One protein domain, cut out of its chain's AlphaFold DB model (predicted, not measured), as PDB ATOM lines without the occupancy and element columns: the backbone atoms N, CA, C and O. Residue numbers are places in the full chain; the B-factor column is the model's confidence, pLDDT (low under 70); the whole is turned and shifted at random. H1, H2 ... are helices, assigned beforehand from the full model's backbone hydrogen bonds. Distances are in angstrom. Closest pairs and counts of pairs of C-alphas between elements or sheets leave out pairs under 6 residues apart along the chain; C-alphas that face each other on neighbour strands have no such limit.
ATOM      1  N   ALA A   2     118.234  97.911  95.701       96.31
ATOM      2  CA  ALA A   2     118.609  96.624  96.324       96.31
ATOM      3  C   ALA A   2     117.611  95.450  96.163       96.31
ATOM      4  O   ALA A   2     118.028  94.336  95.858       96.31
ATOM      5  N   ALA A   3     116.298  95.689  96.291       96.12
ATOM      6  CA  ALA A   3     115.277  94.650  96.097       96.12
ATOM      7  C   ALA A   3     115.309  94.010  94.692       96.12
ATOM      8  O   ALA A   3     115.097  92.806  94.572       96.12
ATOM      9  N   LYS A   4     115.644  94.789  93.649       96.75
ATOM     10  CA  LYS A   4     115.876  94.264  92.296       96.75
ATOM     11  C   LYS A   4     117.064  93.308  92.303       96.75
ATOM     12  O   LYS A   4     116.895  92.160  91.932       96.75
ATOM     13  N   LEU A   5     118.228  93.757  92.786       97.75
ATOM     14  CA  LEU A   5     119.461  92.957  92.803       97.75
ATOM     15  C   LEU A   5     119.267  91.611  93.515       97.75
ATOM     16  O   LEU A   5     119.736  90.588  93.023       97.75
ATOM     17  N   ARG A   6     118.510  91.593  94.623       96.94
ATOM     18  CA  ARG A   6     118.115  90.353  95.306       96.94
ATOM     19  C   ARG A   6     117.285  89.445  94.388       96.94
ATOM     20  O   ARG A   6     117.642  88.286  94.222       96.94
ATOM     21  N   ALA A   7     116.228  89.955  93.755       97.00
ATOM     22  CA  ALA A   7     115.408  89.172  92.824       97.00
ATOM     23  C   ALA A   7     116.206  88.652  91.608       97.00
ATOM     24  O   ALA A   7     116.125  87.467  91.282       97.00
ATOM     25  N   SER A   8     117.041  89.495  90.989       96.31
ATOM     26  CA  SER A   8     117.910  89.122  89.863       96.31
ATOM     27  C   SER A   8     118.928  88.038  90.258       96.31
ATOM     28  O   SER A   8     119.154  87.110  89.485       96.31
ATOM     29  N   LEU A   9     119.486  88.080  91.475       95.50
ATOM     30  CA  LEU A   9     120.369  87.028  92.000       95.50
ATOM     31  C   LEU A   9     119.640  85.679  92.131       95.50
ATOM     32  O   LEU A   9     120.150  84.653  91.681       95.50
ATOM     33  N   TYR A  10     118.420  85.666  92.677       94.94
ATOM     34  CA  TYR A  10     117.618  84.438  92.728       94.94
ATOM     35  C   TYR A  10     117.168  83.954  91.341       94.94
ATOM     36  O   TYR A  10     117.011  82.748  91.154       94.94
ATOM     37  N   HIS A  11     117.038  84.837  90.343       95.06
ATOM     38  CA  HIS A  11     116.845  84.435  88.944       95.06
ATOM     39  C   HIS A  11     118.054  83.637  88.422       95.06
ATOM     40  O   HIS A  11     117.876  82.572  87.835       95.06
ATOM     41  N   VAL A  12     119.283  84.089  88.698       92.81
ATOM     42  CA  VAL A  12     120.513  83.357  88.337       92.81
ATOM     43  C   VAL A  12     120.560  81.988  89.031       92.81
ATOM     44  O   VAL A  12     120.808  80.979  88.368       92.81
ATOM     45  N   PHE A  13     120.224  81.904  90.325       90.69
ATOM     46  CA  PHE A  13     120.111  80.610  91.013       90.69
ATOM     47  C   PHE A  13     119.031  79.699  90.402       90.69
ATOM     48  O   PHE A  13     119.277  78.505  90.233       90.69
ATOM     49  N   CYS A  14     117.884  80.240  89.976       91.38
ATOM     50  CA  CYS A  14     116.853  79.470  89.268       91.38
ATOM     51  C   CYS A  14     117.351  78.889  87.927       91.38
ATOM     52  O   CYS A  14     116.975  77.778  87.553       91.38
ATOM     53  N   LEU A  15     118.207  79.616  87.203       89.00
ATOM     54  CA  LEU A  15     118.706  79.192  85.892       89.00
ATOM     55  C   LEU A  15     119.808  78.123  85.966       89.00
ATOM     56  O   LEU A  15     119.850  77.270  85.077       89.00
ATOM     57  N   PHE A  16     120.671  78.150  86.991       86.44
ATOM     58  CA  PHE A  16     121.890  77.320  87.043       86.44
ATOM     59  C   PHE A  16     121.999  76.367  88.246       86.44
ATOM     60  O   PHE A  16     122.754  75.398  88.179       86.44
ATOM     61  N   HIS A  17     121.250  76.606  89.326       85.31
ATOM     62  CA  HIS A  17     121.376  75.877  90.598       85.31
ATOM     63  C   HIS A  17     120.038  75.352  91.147       85.31
ATOM     64  O   HIS A  17     119.975  74.907  92.288       85.31
ATOM     65  N   ASN A  18     118.955  75.402  90.369       86.50
ATOM     66  CA  ASN A  18     117.647  74.936  90.820       86.50
ATOM     67  C   ASN A  18     117.530  73.411  90.791       86.50
ATOM     68  O   ASN A  18     117.907  72.768  89.811       86.50
ATOM     69  N   HIS A  19     116.897  72.853  91.819       81.69
ATOM     70  CA  HIS A  19     116.513  71.449  91.875       81.69
ATOM     71  C   HIS A  19     114.980  71.348  92.009       81.69
ATOM     72  O   HIS A  19     114.431  71.830  93.002       81.69
ATOM     73  N   PRO A  20     114.260  70.759  91.032       82.25
ATOM     74  CA  PRO A  20     114.760  70.217  89.762       82.25
ATOM     75  C   PRO A  20     115.269  71.314  88.796       82.25
ATOM     76  O   PRO A  20     114.813  72.459  88.881       82.25
ATOM     77  N   PRO A  21     116.175  70.984  87.852       82.31
ATOM     78  CA  PRO A  21     116.695  71.951  86.884       82.31
ATOM     79  C   PRO A  21     115.612  72.488  85.953       82.31
ATOM     80  O   PRO A  21     114.937  71.733  85.256       82.31
ATOM     81  N   ILE A  22     115.491  73.813  85.899       80.44
ATOM     82  CA  ILE A  22     114.558  74.505  85.001       80.44
ATOM     83  C   ILE A  22     115.131  74.600  83.577       80.44
ATOM     84  O   ILE A  22     114.411  74.507  82.575       80.44
ATOM     85  N   SER A  23     116.448  74.789  83.501       64.44
ATOM     86  CA  SER A  23     117.217  74.953  82.273       64.44
ATOM     87  C   SER A  23     117.557  73.607  81.640       64.44
ATOM     88  O   SER A  23     118.710  73.183  81.620       64.44
ATOM     89  N   PRO A 141     120.366  70.502  97.502       67.62
ATOM     90  CA  PRO A 141     119.485  70.599  96.334       67.62
ATOM     91  C   PRO A 141     118.174  71.367  96.595       67.62
ATOM     92  O   PRO A 141     117.176  70.785  97.019       67.62
ATOM     93  N   LEU A 142     118.159  72.677  96.324       82.12
ATOM     94  CA  LEU A 142     117.045  73.568  96.663       82.12
ATOM     95  C   LEU A 142     116.248  74.030  95.431       82.12
ATOM     96  O   LEU A 142     116.796  74.287  94.356       82.12
ATOM     97  N   ASN A 143     114.936  74.190  95.608       89.69
ATOM     98  CA  ASN A 143     114.066  74.847  94.638       89.69
ATOM     99  C   ASN A 143     114.000  76.353  94.940       89.69
ATOM    100  O   ASN A 143     113.317  76.778  95.870       89.69
ATOM    101  N   PHE A 144     114.698  77.163  94.148       91.88
ATOM    102  CA  PHE A 144     114.758  78.617  94.291       91.88
ATOM    103  C   PHE A 144     113.544  79.340  93.684       91.88
ATOM    104  O   PHE A 144     113.310  80.498  94.031       91.88
ATOM    105  N   VAL A 145     112.736  78.687  92.833       94.50
ATOM    106  CA  VAL A 145     111.593  79.323  92.137       94.50
ATOM    107  C   VAL A 145     110.609  80.038  93.079       94.50
ATOM    108  O   VAL A 145     110.246  81.175  92.769       94.50
ATOM    109  N   PRO A 146     110.181  79.474  94.229       95.00
ATOM    110  CA  PRO A 146     109.267  80.172  95.137       95.00
ATOM    111  C   PRO A 146     109.885  81.444  95.740       95.00
ATOM    112  O   PRO A 146     109.230  82.482  95.794       95.00
ATOM    113  N   MET A 147     111.164  81.383  96.123       94.00
ATOM    114  CA  MET A 147     111.895  82.488  96.755       94.00
ATOM    115  C   MET A 147     112.241  83.597  95.749       94.00
ATOM    116  O   MET A 147     112.107  84.785  96.045       94.00
ATOM    117  N   ALA A 148     112.600  83.222  94.517       96.38
ATOM    118  CA  ALA A 148     112.744  84.155  93.406       96.38
ATOM    119  C   ALA A 148     111.424  84.886  93.122       96.38
ATOM    120  O   ALA A 148     111.418  86.110  93.005       96.38
ATOM    121  N   LYS A 149     110.300  84.154  93.068       96.81
ATOM    122  CA  LYS A 149     108.963  84.718  92.839       96.81
ATOM    123  C   LYS A 149     108.584  85.747  93.906       96.81
ATOM    124  O   LYS A 149     108.170  86.843  93.540       96.81
ATOM    125  N   GLU A 150     108.757  85.428  95.189       97.62
ATOM    126  CA  GLU A 150     108.479  86.350  96.300       97.62
ATOM    127  C   GLU A 150     109.289  87.649  96.164       97.62
ATOM    128  O   GLU A 150     108.741  88.753  96.200       97.62
ATOM    129  N   HIS A 151     110.598  87.539  95.924       97.75
ATOM    130  CA  HIS A 151     111.457  88.711  95.768       97.75
ATOM    131  C   HIS A 151     111.163  89.504  94.486       97.75
ATOM    132  O   HIS A 151     111.251  90.731  94.512       97.75
ATOM    133  N   PHE A 152     110.733  88.858  93.399       98.00
ATOM    134  CA  PHE A 152     110.238  89.538  92.199       98.00
ATOM    135  C   PHE A 152     108.895  90.251  92.422       98.00
ATOM    136  O   PHE A 152     108.690  91.337  91.879       98.00
ATOM    137  N   GLU A 153     107.986  89.684  93.218       97.38
ATOM    138  CA  GLU A 153     106.721  90.321  93.611       97.38
ATOM    139  C   GLU A 153     106.977  91.544  94.512       97.38
ATOM    140  O   GLU A 153     106.452  92.624  94.234       97.38
ATOM    141  N   MET A 154     107.876  91.433  95.495       97.75
ATOM    142  CA  MET A 154     108.283  92.551  96.357       97.75
ATOM    143  C   MET A 154     109.051  93.647  95.596       97.75
ATOM    144  O   MET A 154     108.777  94.836  95.769       97.75
ATOM    145  N   ALA A 155     109.978  93.279  94.704       98.06
ATOM    146  CA  ALA A 155     110.693  94.238  93.861       98.06
ATOM    147  C   ALA A 155     109.736  95.002  92.930       98.06
ATOM    148  O   ALA A 155     109.870  96.219  92.787       98.06
ATOM    149  N   GLN A 156     108.740  94.319  92.349       97.56
ATOM    150  CA  GLN A 156     107.700  94.949  91.533       97.56
ATOM    151  C   GLN A 156     106.831  95.902  92.369       97.56
ATOM    152  O   GLN A 156     106.574  97.023  91.934       97.56
ATOM    153  N   ALA A 157     106.408  95.499  93.572       97.75
ATOM    154  CA  ALA A 157     105.606  96.342  94.464       97.75
ATOM    155  C   ALA A 157     106.338  97.637  94.857       97.75
ATOM    156  O   ALA A 157     105.770  98.726  94.761       97.75
ATOM    157  N   LEU A 158     107.621  97.539  95.222       97.75
ATOM    158  CA  LEU A 158     108.459  98.704  95.519       97.75
ATOM    159  C   LEU A 158     108.673  99.590  94.282       97.75
ATOM    160  O   LEU A 158     108.562 100.809  94.388       97.75
ATOM    161  N   ALA A 159     108.920  99.005  93.107       97.31
ATOM    162  CA  ALA A 159     109.079  99.759  91.863       97.31
ATOM    163  C   ALA A 159     107.793 100.496  91.444       97.31
ATOM    164  O   ALA A 159     107.871 101.616  90.952       97.31
ATOM    165  N   MET A 160     106.612  99.910  91.673       95.44
ATOM    166  CA  MET A 160     105.328 100.568  91.397       95.44
ATOM    167  C   MET A 160     104.990 101.688  92.393       95.44
ATOM    168  O   MET A 160     104.255 102.600  92.026       95.44
ATOM    169  N   LYS A 161     105.502 101.619  93.632       96.94
ATOM    170  CA  LYS A 161     105.272 102.623  94.686       96.94
ATOM    171  C   LYS A 161     106.240 103.811  94.626       96.94
ATOM    172  O   LYS A 161     105.868 104.899  95.049       96.94
ATOM    173  N   LEU A 162     107.478 103.594  94.179       96.19
ATOM    174  CA  LEU A 162     108.575 104.564  94.320       96.19
ATOM    175  C   LEU A 162     109.014 105.235  93.009       96.19
ATOM    176  O   LEU A 162     109.838 106.141  93.067       96.19
ATOM    177  N   LEU A 163     108.532 104.780  91.847       95.06
ATOM    178  CA  LEU A 163     109.003 105.220  90.527       95.06
ATOM    179  C   LEU A 163     107.815 105.476  89.583       95.06
ATOM    180  O   LEU A 163     106.833 104.722  89.614       95.06
ATOM    181  N   SER A 164     107.927 106.481  88.707       93.31
ATOM    182  CA  SER A 164     106.939 106.748  87.649       93.31
ATOM    183  C   SER A 164     106.784 105.559  86.695       93.31
ATOM    184  O   SER A 164     107.609 104.643  86.667       93.31
ATOM    185  N   THR A 165     105.707 105.543  85.908       94.56
ATOM    186  CA  THR A 165     105.428 104.481  84.925       94.56
ATOM    187  C   THR A 165     106.463 104.407  83.807       94.56
ATOM    188  O   THR A 165     106.708 103.314  83.305       94.56
ATOM    189  N   THR A 166     107.081 105.534  83.451       94.31
ATOM    190  CA  THR A 166     108.109 105.674  82.409       94.31
ATOM    191  C   THR A 166     109.509 105.274  82.875       94.31
ATOM    192  O   THR A 166     110.281 104.742  82.081       94.31
ATOM    193  N   HIS A 167     109.828 105.476  84.158       95.19
ATOM    194  CA  HIS A 167     111.175 105.331  84.714       95.19
ATOM    195  C   HIS A 167     111.839 103.983  84.360       95.19
ATOM    196  O   HIS A 167     111.393 102.913  84.790       95.19
ATOM    197  N   ALA A 168     112.996 104.032  83.684       95.06
ATOM    198  CA  ALA A 168     113.704 102.863  83.146       95.06
ATOM    199  C   ALA A 168     113.911 101.724  84.171       95.06
ATOM    200  O   ALA A 168     113.626 100.558  83.892       95.06
ATOM    201  N   LEU A 169     114.305 102.038  85.414       95.81
ATOM    202  CA  LEU A 169     114.398 101.047  86.495       95.81
ATOM    203  C   LEU A 169     113.085 100.257  86.734       95.81
ATOM    204  O   LEU A 169     113.162  99.032  86.845       95.81
ATOM    205  N   ARG A 170     111.897 100.888  86.751       96.94
ATOM    206  CA  ARG A 170     110.589 100.200  86.903       96.94
ATOM    207  C   ARG A 170     110.299  99.279  85.721       96.94
ATOM    208  O   ARG A 170     109.823  98.153  85.911       96.94
ATOM    209  N   LEU A 171     110.621  99.729  84.510       97.50
ATOM    210  CA  LEU A 171     110.483  98.933  83.292       97.50
ATOM    211  C   LEU A 171     111.426  97.726  83.302       97.50
ATOM    212  O   LEU A 171     110.989  96.616  83.005       97.50
ATOM    213  N   SER A 172     112.670  97.897  83.756       97.44
ATOM    214  CA  SER A 172     113.644  96.804  83.874       97.44
ATOM    215  C   SER A 172     113.242  95.750  84.921       97.44
ATOM    216  O   SER A 172     113.392  94.558  84.666       97.44
ATOM    217  N   VAL A 173     112.660  96.153  86.062       98.12
ATOM    218  CA  VAL A 173     112.096  95.211  87.053       98.12
ATOM    219  C   VAL A 173     110.929  94.432  86.444       98.12
ATOM    220  O   VAL A 173     110.878  93.211  86.565       98.12
ATOM    221  N   SER A 174     110.039  95.120  85.723       98.00
ATOM    222  CA  SER A 174     108.888  94.497  85.051       98.00
ATOM    223  C   SER A 174     109.315  93.518  83.949       98.00
ATOM    224  O   SER A 174     108.686  92.473  83.765       98.00
ATOM    225  N   LEU A 175     110.398  93.833  83.232       97.88
ATOM    226  CA  LEU A 175     111.007  92.990  82.204       97.88
ATOM    227  C   LEU A 175     111.636  91.731  82.812       97.88
ATOM    228  O   LEU A 175     111.331  90.629  82.361       97.88
ATOM    229  N   GLU A 176     112.447  91.872  83.862       97.06
ATOM    230  CA  GLU A 176     113.082  90.736  84.541       97.06
ATOM    231  C   GLU A 176     112.064  89.839  85.256       97.06
ATOM    232  O   GLU A 176     112.171  88.619  85.156       97.06
ATOM    233  N   HIS A 177     111.027  90.407  85.884       98.06
ATOM    234  CA  HIS A 177     109.906  89.645  86.451       98.06
ATOM    235  C   HIS A 177     109.161  88.873  85.345       98.06
ATOM    236  O   HIS A 177     108.844  87.695  85.512       98.06
ATOM    237  N   SER A 178     108.914  89.498  84.187       97.75
ATOM    238  CA  SER A 178     108.266  88.836  83.042       97.75
ATOM    239  C   SER A 178     109.131  87.718  82.444       97.75
ATOM    240  O   SER A 178     108.598  86.670  82.079       97.75
ATOM    241  N   ALA A 179     110.453  87.907  82.379       96.19
ATOM    242  CA  ALA A 179     111.403  86.883  81.949       96.19
ATOM    243  C   ALA A 179     111.465  85.718  82.949       96.19
ATOM    244  O   ALA A 179     111.307  84.571  82.550       96.19
ATOM    245  N   PHE A 180     111.565  85.994  84.252       97.12
ATOM    246  CA  PHE A 180     111.520  84.972  85.302       97.12
ATOM    247  C   PHE A 180     110.225  84.143  85.256       97.12
ATOM    248  O   PHE A 180     110.271  82.913  85.329       97.12
ATOM    249  N   LEU A 181     109.063  84.786  85.085       96.88
ATOM    250  CA  LEU A 181     107.793  84.069  84.947       96.88
ATOM    251  C   LEU A 181     107.776  83.153  83.716       96.88
ATOM    252  O   LEU A 181     107.218  82.061  83.781       96.88
ATOM    253  N   TRP A 182     108.394  83.583  82.613       94.88
ATOM    254  CA  TRP A 182     108.475  82.816  81.375       94.88
ATOM    255  C   TRP A 182     109.467  81.650  81.470       94.88
ATOM    256  O   TRP A 182     109.107  80.499  81.228       94.88
ATOM    257  N   ASP A 183     110.722  81.953  81.792       93.00
ATOM    258  CA  ASP A 183     111.838  81.019  81.701       93.00
ATOM    259  C   ASP A 183     111.924  80.118  82.942       93.00
ATOM    260  O   ASP A 183     112.176  78.924  82.786       93.00
ATOM    261  N   CYS A 184     111.630  80.633  84.145       94.19
ATOM    262  CA  CYS A 184     111.728  79.885  85.404       94.19
ATOM    263  C   CYS A 184     110.385  79.327  85.897       94.19
ATOM    264  O   CYS A 184     110.259  78.119  86.080       94.19
ATOM    265  N   ALA A 185     109.366  80.171  86.091       94.25
ATOM    266  CA  ALA A 185     108.082  79.726  86.652       94.25
ATOM    267  C   ALA A 185     107.141  79.049  85.630       94.25
ATOM    268  O   ALA A 185     106.132  78.471  86.029       94.25
ATOM    269  N   LYS A 186     107.454  79.139  84.327       92.94
ATOM    270  CA  LYS A 186     106.650  78.656  83.182       92.94
ATOM    271  C   LYS A 186     105.217  79.226  83.097       92.94
ATOM    272  O   LYS A 186     104.399  78.749  82.313       92.94
ATOM    273  N   ASP A 187     104.911  80.293  83.837       94.81
ATOM    274  CA  ASP A 187     103.633  81.015  83.777       94.81
ATOM    275  C   ASP A 187     103.665  82.037  82.628       94.81
ATOM    276  O   ASP A 187     103.758  83.259  82.803       94.81
ATOM    277  N   HIS A 188     103.625  81.499  81.408       95.44
ATOM    278  CA  HIS A 188     103.701  82.276  80.175       95.44
ATOM    279  C   HIS A 188     102.551  83.289  80.041       95.44
ATOM    280  O   HIS A 188     102.738  84.351  79.445       95.44
ATOM    281  N   ASP A 189     101.374  83.020  80.616       95.31
ATOM    282  CA  ASP A 189     100.244  83.950  80.574       95.31
ATOM    283  C   ASP A 189     100.357  85.084  81.581       95.31
ATOM    284  O   ASP A 189     100.005  86.220  81.258       95.31
ATOM    285  N   ARG A 190     100.862  84.851  82.795       96.06
ATOM    286  CA  ARG A 190     101.171  85.953  83.714       96.06
ATOM    287  C   ARG A 190     102.344  86.784  83.195       96.06
ATOM    288  O   ARG A 190     102.245  88.005  83.258       96.06
ATOM    289  N   ALA A 191     103.363  86.171  82.585       96.81
ATOM    290  CA  ALA A 191     104.436  86.891  81.890       96.81
ATOM    291  C   ALA A 191     103.884  87.814  80.782       96.81
ATOM    292  O   ALA A 191     104.159  89.014  80.770       96.81
ATOM    293  N   ARG A 192     103.028  87.286  79.890       96.56
ATOM    294  CA  ARG A 192     102.364  88.079  78.837       96.56
ATOM    295  C   ARG A 192     101.462  89.178  79.407       96.56
ATOM    296  O   ARG A 192     101.474  90.289  78.884       96.56
ATOM    297  N   ARG A 193     100.672  88.890  80.449       97.31
ATOM    298  CA  ARG A 193      99.767  89.866  81.087       97.31
ATOM    299  C   ARG A 193     100.536  90.991  81.777       97.31
ATOM    300  O   ARG A 193     100.163  92.146  81.597       97.31
ATOM    301  N   LEU A 194     101.617  90.675  82.495       97.56
ATOM    302  CA  LEU A 194     102.491  91.661  83.133       97.56
ATOM    303  C   LEU A 194     103.129  92.579  82.085       97.56
ATOM    304  O   LEU A 194     102.933  93.788  82.147       97.56
ATOM    305  N   ALA A 195     103.781  92.017  81.064       97.62
ATOM    306  CA  ALA A 195     104.419  92.815  80.021       97.62
ATOM    307  C   ALA A 195     103.417  93.688  79.236       97.62
ATOM    308  O   ALA A 195     103.668  94.877  79.043       97.62
ATOM    309  N   ARG A 196     102.238  93.159  78.856       97.69
ATOM    310  CA  ARG A 196     101.159  93.963  78.234       97.69
ATOM    311  C   ARG A 196     100.680  95.092  79.151       97.69
ATOM    312  O   ARG A 196     100.421  96.190  78.663       97.69
ATOM    313  N   ARG A 197     100.554  94.833  80.459       97.69
ATOM    314  CA  ARG A 197     100.153  95.835  81.453       97.69
ATOM    315  C   ARG A 197     101.195  96.947  81.567       97.69
ATOM    316  O   ARG A 197     100.815  98.102  81.440       97.69
ATOM    317  N   THR A 198     102.474  96.617  81.737       97.69
ATOM    318  CA  THR A 198     103.555  97.613  81.833       97.69
ATOM    319  C   THR A 198     103.636  98.478  80.573       97.69
ATOM    320  O   THR A 198     103.694  99.696  80.684       97.69
ATOM    321  N   ILE A 199     103.549  97.880  79.377       96.94
ATOM    322  CA  ILE A 199     103.517  98.637  78.112       96.94
ATOM    323  C   ILE A 199     102.311  99.592  78.073       96.94
ATOM    324  O   ILE A 199     102.460 100.753  77.699       96.94
ATOM    325  N   LYS A 200     101.119  99.135  78.489       97.25
ATOM    326  CA  LYS A 200      99.933 100.002  78.567       97.25
ATOM    327  C   LYS A 200     100.126 101.136  79.579       97.25
ATOM    328  O   LYS A 200      99.727 102.254  79.279       97.25
ATOM    329  N   GLU A 201     100.714 100.863  80.744       95.75
ATOM    330  CA  GLU A 201     101.016 101.884  81.756       95.75
ATOM    331  C   GLU A 201     101.943 102.972  81.185       95.75
ATOM    332  O   GLU A 201     101.597 104.143  81.300       95.75
ATOM    333  N   VAL A 202     103.020 102.615  80.467       95.25
ATOM    334  CA  VAL A 202     103.908 103.589  79.791       95.25
ATOM    335  C   VAL A 202     103.133 104.475  78.817       95.25
ATOM    336  O   VAL A 202     103.159 105.692  78.971       95.25
ATOM    337  N   TYR A 203     102.375 103.894  77.883       94.06
ATOM    338  CA  TYR A 203     101.588 104.664  76.905       94.06
ATOM    339  C   TYR A 203     100.366 105.395  77.496       94.06
ATOM    340  O   TYR A 203      99.694 106.124  76.771       94.06
ATOM    341  N   SER A 204     100.049 105.195  78.781       93.81
ATOM    342  CA  SER A 204      98.993 105.939  79.493       93.81
ATOM    343  C   SER A 204      99.545 107.094  80.342       93.81
ATOM    344  O   SER A 204      98.767 107.927  80.803       93.81
ATOM    345  N   SER A 205     100.863 107.141  80.561       91.38
ATOM    346  CA  SER A 205     101.563 108.256  81.212       91.38
ATOM    347  C   SER A 205     101.457 109.522  80.364       91.38
ATOM    348  O   SER A 205     101.635 109.466  79.150       91.38
ATOM    349  N   GLN A 206     101.254 110.669  81.012       83.00
ATOM    350  CA  GLN A 206     101.434 111.998  80.406       83.00
ATOM    351  C   GLN A 206     102.753 112.654  80.864       83.00
ATOM    352  O   GLN A 206     102.943 113.856  80.711       83.00
ATOM    353  N   GLU A 207     103.649 111.854  81.446       83.00
ATOM    354  CA  GLU A 207     104.998 112.256  81.848       83.00
ATOM    355  C   GLU A 207     105.806 112.646  80.602       83.00
ATOM    356  O   GLU A 207     105.894 111.863  79.651       83.00
ATOM    357  N   GLY A 208     106.397 113.841  80.598       82.88
ATOM    358  CA  GLY A 208     107.390 114.209  79.595       82.88
ATOM    359  C   GLY A 208     108.718 113.529  79.920       82.88
ATOM    360  O   GLY A 208     109.234 113.725  81.016       82.88
ATOM    361  N   LEU A 209     109.249 112.745  78.982       88.75
ATOM    362  CA  LEU A 209     110.620 112.234  79.031       88.75
ATOM    363  C   LEU A 209     111.529 113.177  78.230       88.75
ATOM    364  O   LEU A 209     111.060 113.820  77.286       88.75
ATOM    365  N   ASP A 210     112.818 113.212  78.560       93.69
ATOM    366  CA  ASP A 210     113.839 113.720  77.639       93.69
ATOM    367  C   ASP A 210     114.232 112.654  76.591       93.69
ATOM    368  O   ASP A 210     113.716 111.531  76.594       93.69
ATOM    369  N   ASP A 211     115.110 113.013  75.650       94.75
ATOM    370  CA  ASP A 211     115.516 112.119  74.555       94.75
ATOM    371  C   ASP A 211     116.260 110.858  75.053       94.75
ATOM    372  O   ASP A 211     116.134 109.793  74.439       94.75
ATOM    373  N   ASP A 212     116.994 110.947  76.170       94.44
ATOM    374  CA  ASP A 212     117.797 109.849  76.726       94.44
ATOM    375  C   ASP A 212     116.928 108.882  77.553       94.44
ATOM    376  O   ASP A 212     116.969 107.666  77.331       94.44
ATOM    377  N   GLU A 213     116.057 109.388  78.436       93.38
ATOM    378  CA  GLU A 213     115.050 108.571  79.125       93.38
ATOM    379  C   GLU A 213     114.080 107.923  78.127       93.38
ATOM    380  O   GLU A 213     113.682 106.766  78.308       93.38
ATOM    381  N   PHE A 214     113.715 108.625  77.045       95.06
ATOM    382  CA  PHE A 214     112.914 108.056  75.964       95.06
ATOM    383  C   PHE A 214     113.648 106.928  75.231       95.06
ATOM    384  O   PHE A 214     113.034 105.890  74.952       95.06
ATOM    385  N   ALA A 215     114.946 107.075  74.951       95.88
ATOM    386  CA  ALA A 215     115.742 106.012  74.344       95.88
ATOM    387  C   ALA A 215     115.726 104.740  75.214       95.88
ATOM    388  O   ALA A 215     115.322 103.674  74.730       95.88
ATOM    389  N   ASP A 216     116.046 104.864  76.504       95.31
ATOM    390  CA  ASP A 216     116.070 103.758  77.471       95.31
ATOM    391  C   ASP A 216     114.682 103.115  77.667       95.31
ATOM    392  O   ASP A 216     114.522 101.889  77.587       95.31
ATOM    393  N   ALA A 217     113.640 103.931  77.863       96.00
ATOM    394  CA  ALA A 217     112.272 103.448  78.018       96.00
ATOM    395  C   ALA A 217     111.774 102.736  76.751       96.00
ATOM    396  O   ALA A 217     111.151 101.672  76.843       96.00
ATOM    397  N   SER A 218     112.087 103.260  75.559       95.88
ATOM    398  CA  SER A 218     111.694 102.644  74.289       95.88
ATOM    399  C   SER A 218     112.374 101.288  74.064       95.88
ATOM    400  O   SER A 218     111.729 100.361  73.565       95.88
ATOM    401  N   ALA A 219     113.637 101.124  74.472       97.06
ATOM    402  CA  ALA A 219     114.354  99.853  74.392       97.06
ATOM    403  C   ALA A 219     113.732  98.796  75.323       97.06
ATOM    404  O   ALA A 219     113.498  97.652  74.919       97.06
ATOM    405  N   LEU A 220     113.373  99.187  76.550       97.62
ATOM    406  CA  LEU A 220     112.714  98.303  77.516       97.62
ATOM    407  C   LEU A 220     111.278  97.942  77.096       97.62
ATOM    408  O   LEU A 220     110.875  96.783  77.223       97.62
ATOM    409  N   VAL A 221     110.521  98.880  76.513       97.12
ATOM    410  CA  VAL A 221     109.194  98.621  75.918       97.12
ATOM    411  C   VAL A 221     109.287  97.659  74.727       97.12
ATOM    412  O   VAL A 221     108.465  96.747  74.617       97.12
ATOM    413  N   GLN A 222     110.310  97.783  73.874       97.50
ATOM    414  CA  GLN A 222     110.565  96.828  72.787       97.50
ATOM    415  C   GLN A 222     110.884  95.422  73.322       97.50
ATOM    416  O   GLN A 222     110.318  94.439  72.832       97.50
ATOM    417  N   ALA A 223     111.718  95.310  74.362       97.50
ATOM    418  CA  ALA A 223     112.041  94.033  75.000       97.50
ATOM    419  C   ALA A 223     110.805  93.367  75.640       97.50
ATOM    420  O   ALA A 223     110.554  92.175  75.421       97.50
ATOM    421  N   LEU A 224     109.971  94.143  76.346       97.44
ATOM    422  CA  LEU A 224     108.672  93.693  76.866       97.44
ATOM    423  C   LEU A 224     107.753  93.221  75.725       97.44
ATOM    424  O   LEU A 224     107.157  92.146  75.814       97.44
ATOM    425  N   GLY A 225     107.690  93.968  74.617       96.69
ATOM    426  CA  GLY A 225     106.951  93.591  73.409       96.69
ATOM    427  C   GLY A 225     107.435  92.271  72.795       96.69
ATOM    428  O   GLY A 225     106.628  91.484  72.293       96.69
ATOM    429  N   GLY A 226     108.733  91.977  72.907       95.50
ATOM    430  CA  GLY A 226     109.321  90.679  72.580       95.50
ATOM    431  C   GLY A 226     108.724  89.532  73.401       95.50
ATOM    432  O   GLY A 226     108.275  88.543  72.819       95.50
ATOM    433  N   ILE A 227     108.632  89.675  74.729       94.31
ATOM    434  CA  ILE A 227     108.002  88.672  75.615       94.31
ATOM    435  C   ILE A 227     106.514  88.500  75.277       94.31
ATOM    436  O   ILE A 227     106.029  87.374  75.163       94.31
ATOM    437  N   VAL A 228     105.791  89.602  75.041       95.69
ATOM    438  CA  VAL A 228     104.367  89.570  74.656       95.69
ATOM    439  C   VAL A 228     104.133  88.761  73.374       95.69
ATOM    440  O   VAL A 228     103.136  88.041  73.277       95.69
ATOM    441  N   ARG A 229     105.051  88.854  72.403       93.19
ATOM    442  CA  ARG A 229     104.986  88.140  71.118       93.19
ATOM    443  C   ARG A 229     105.497  86.697  71.187       93.19
ATOM    444  O   ARG A 229     105.014  85.879  70.408       93.19
ATOM    445  N   ARG A 230     106.413  86.367  72.109       85.81
ATOM    446  CA  ARG A 230     107.176  85.096  72.159       85.81
ATOM    447  C   ARG A 230     106.322  83.818  72.116       85.81
ATOM    448  O   ARG A 230     106.790  82.817  71.594       85.81
TER     449      ARG A 230
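Overview. This is residues 2 to 23 and 141 to 230 of the 413 residues of the protein "14_3_3 domain-containing protein" of Pseudocercospora eumusae (UniProt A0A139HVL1). Five helices form an up-and-down bundle, with H3 in the middle, H1 and H2 on one side of it, H4 and H5 on the other. The printed part has 112 residues, no named strand, and is all helix. It is compact, radius of gyration of the C-alphas 14.2 A, spanning 48 by 30 by 19 A.

Arrangement. Start at H1, residues 2 to 16: it touches H2, residues 145 to 162, opposite ways, closest C-alphas Tyr 10 and Ala 148, 4.9 A. The hub H3, residues 168 to 183, forms hairpins with H2 and with H4, residues 188 to 204; C-alphas Ser 178 and Ala 191, the closest of H3 and H4, are 4.4 A apart. H5, residues 211 to 230, touches H3, closest C-alphas Ala 168 and Ala 217, 5.4 A. In these five helices every O i to N i+4 pair is within hydrogen-bond range.

Along the chain. Find C-alpha 2 at (118.609, 96.624, 96.324), where H1 begins. H5 runs 28.4 A to C-alpha 230 at (107.176, 85.096, 72.159).

Size, cuts and confidence. Residues 24 to 140 are cut out, C-alphas 23 and 141 standing 14.9 A apart; both residues have pLDDT under 70. No link printed whole is long.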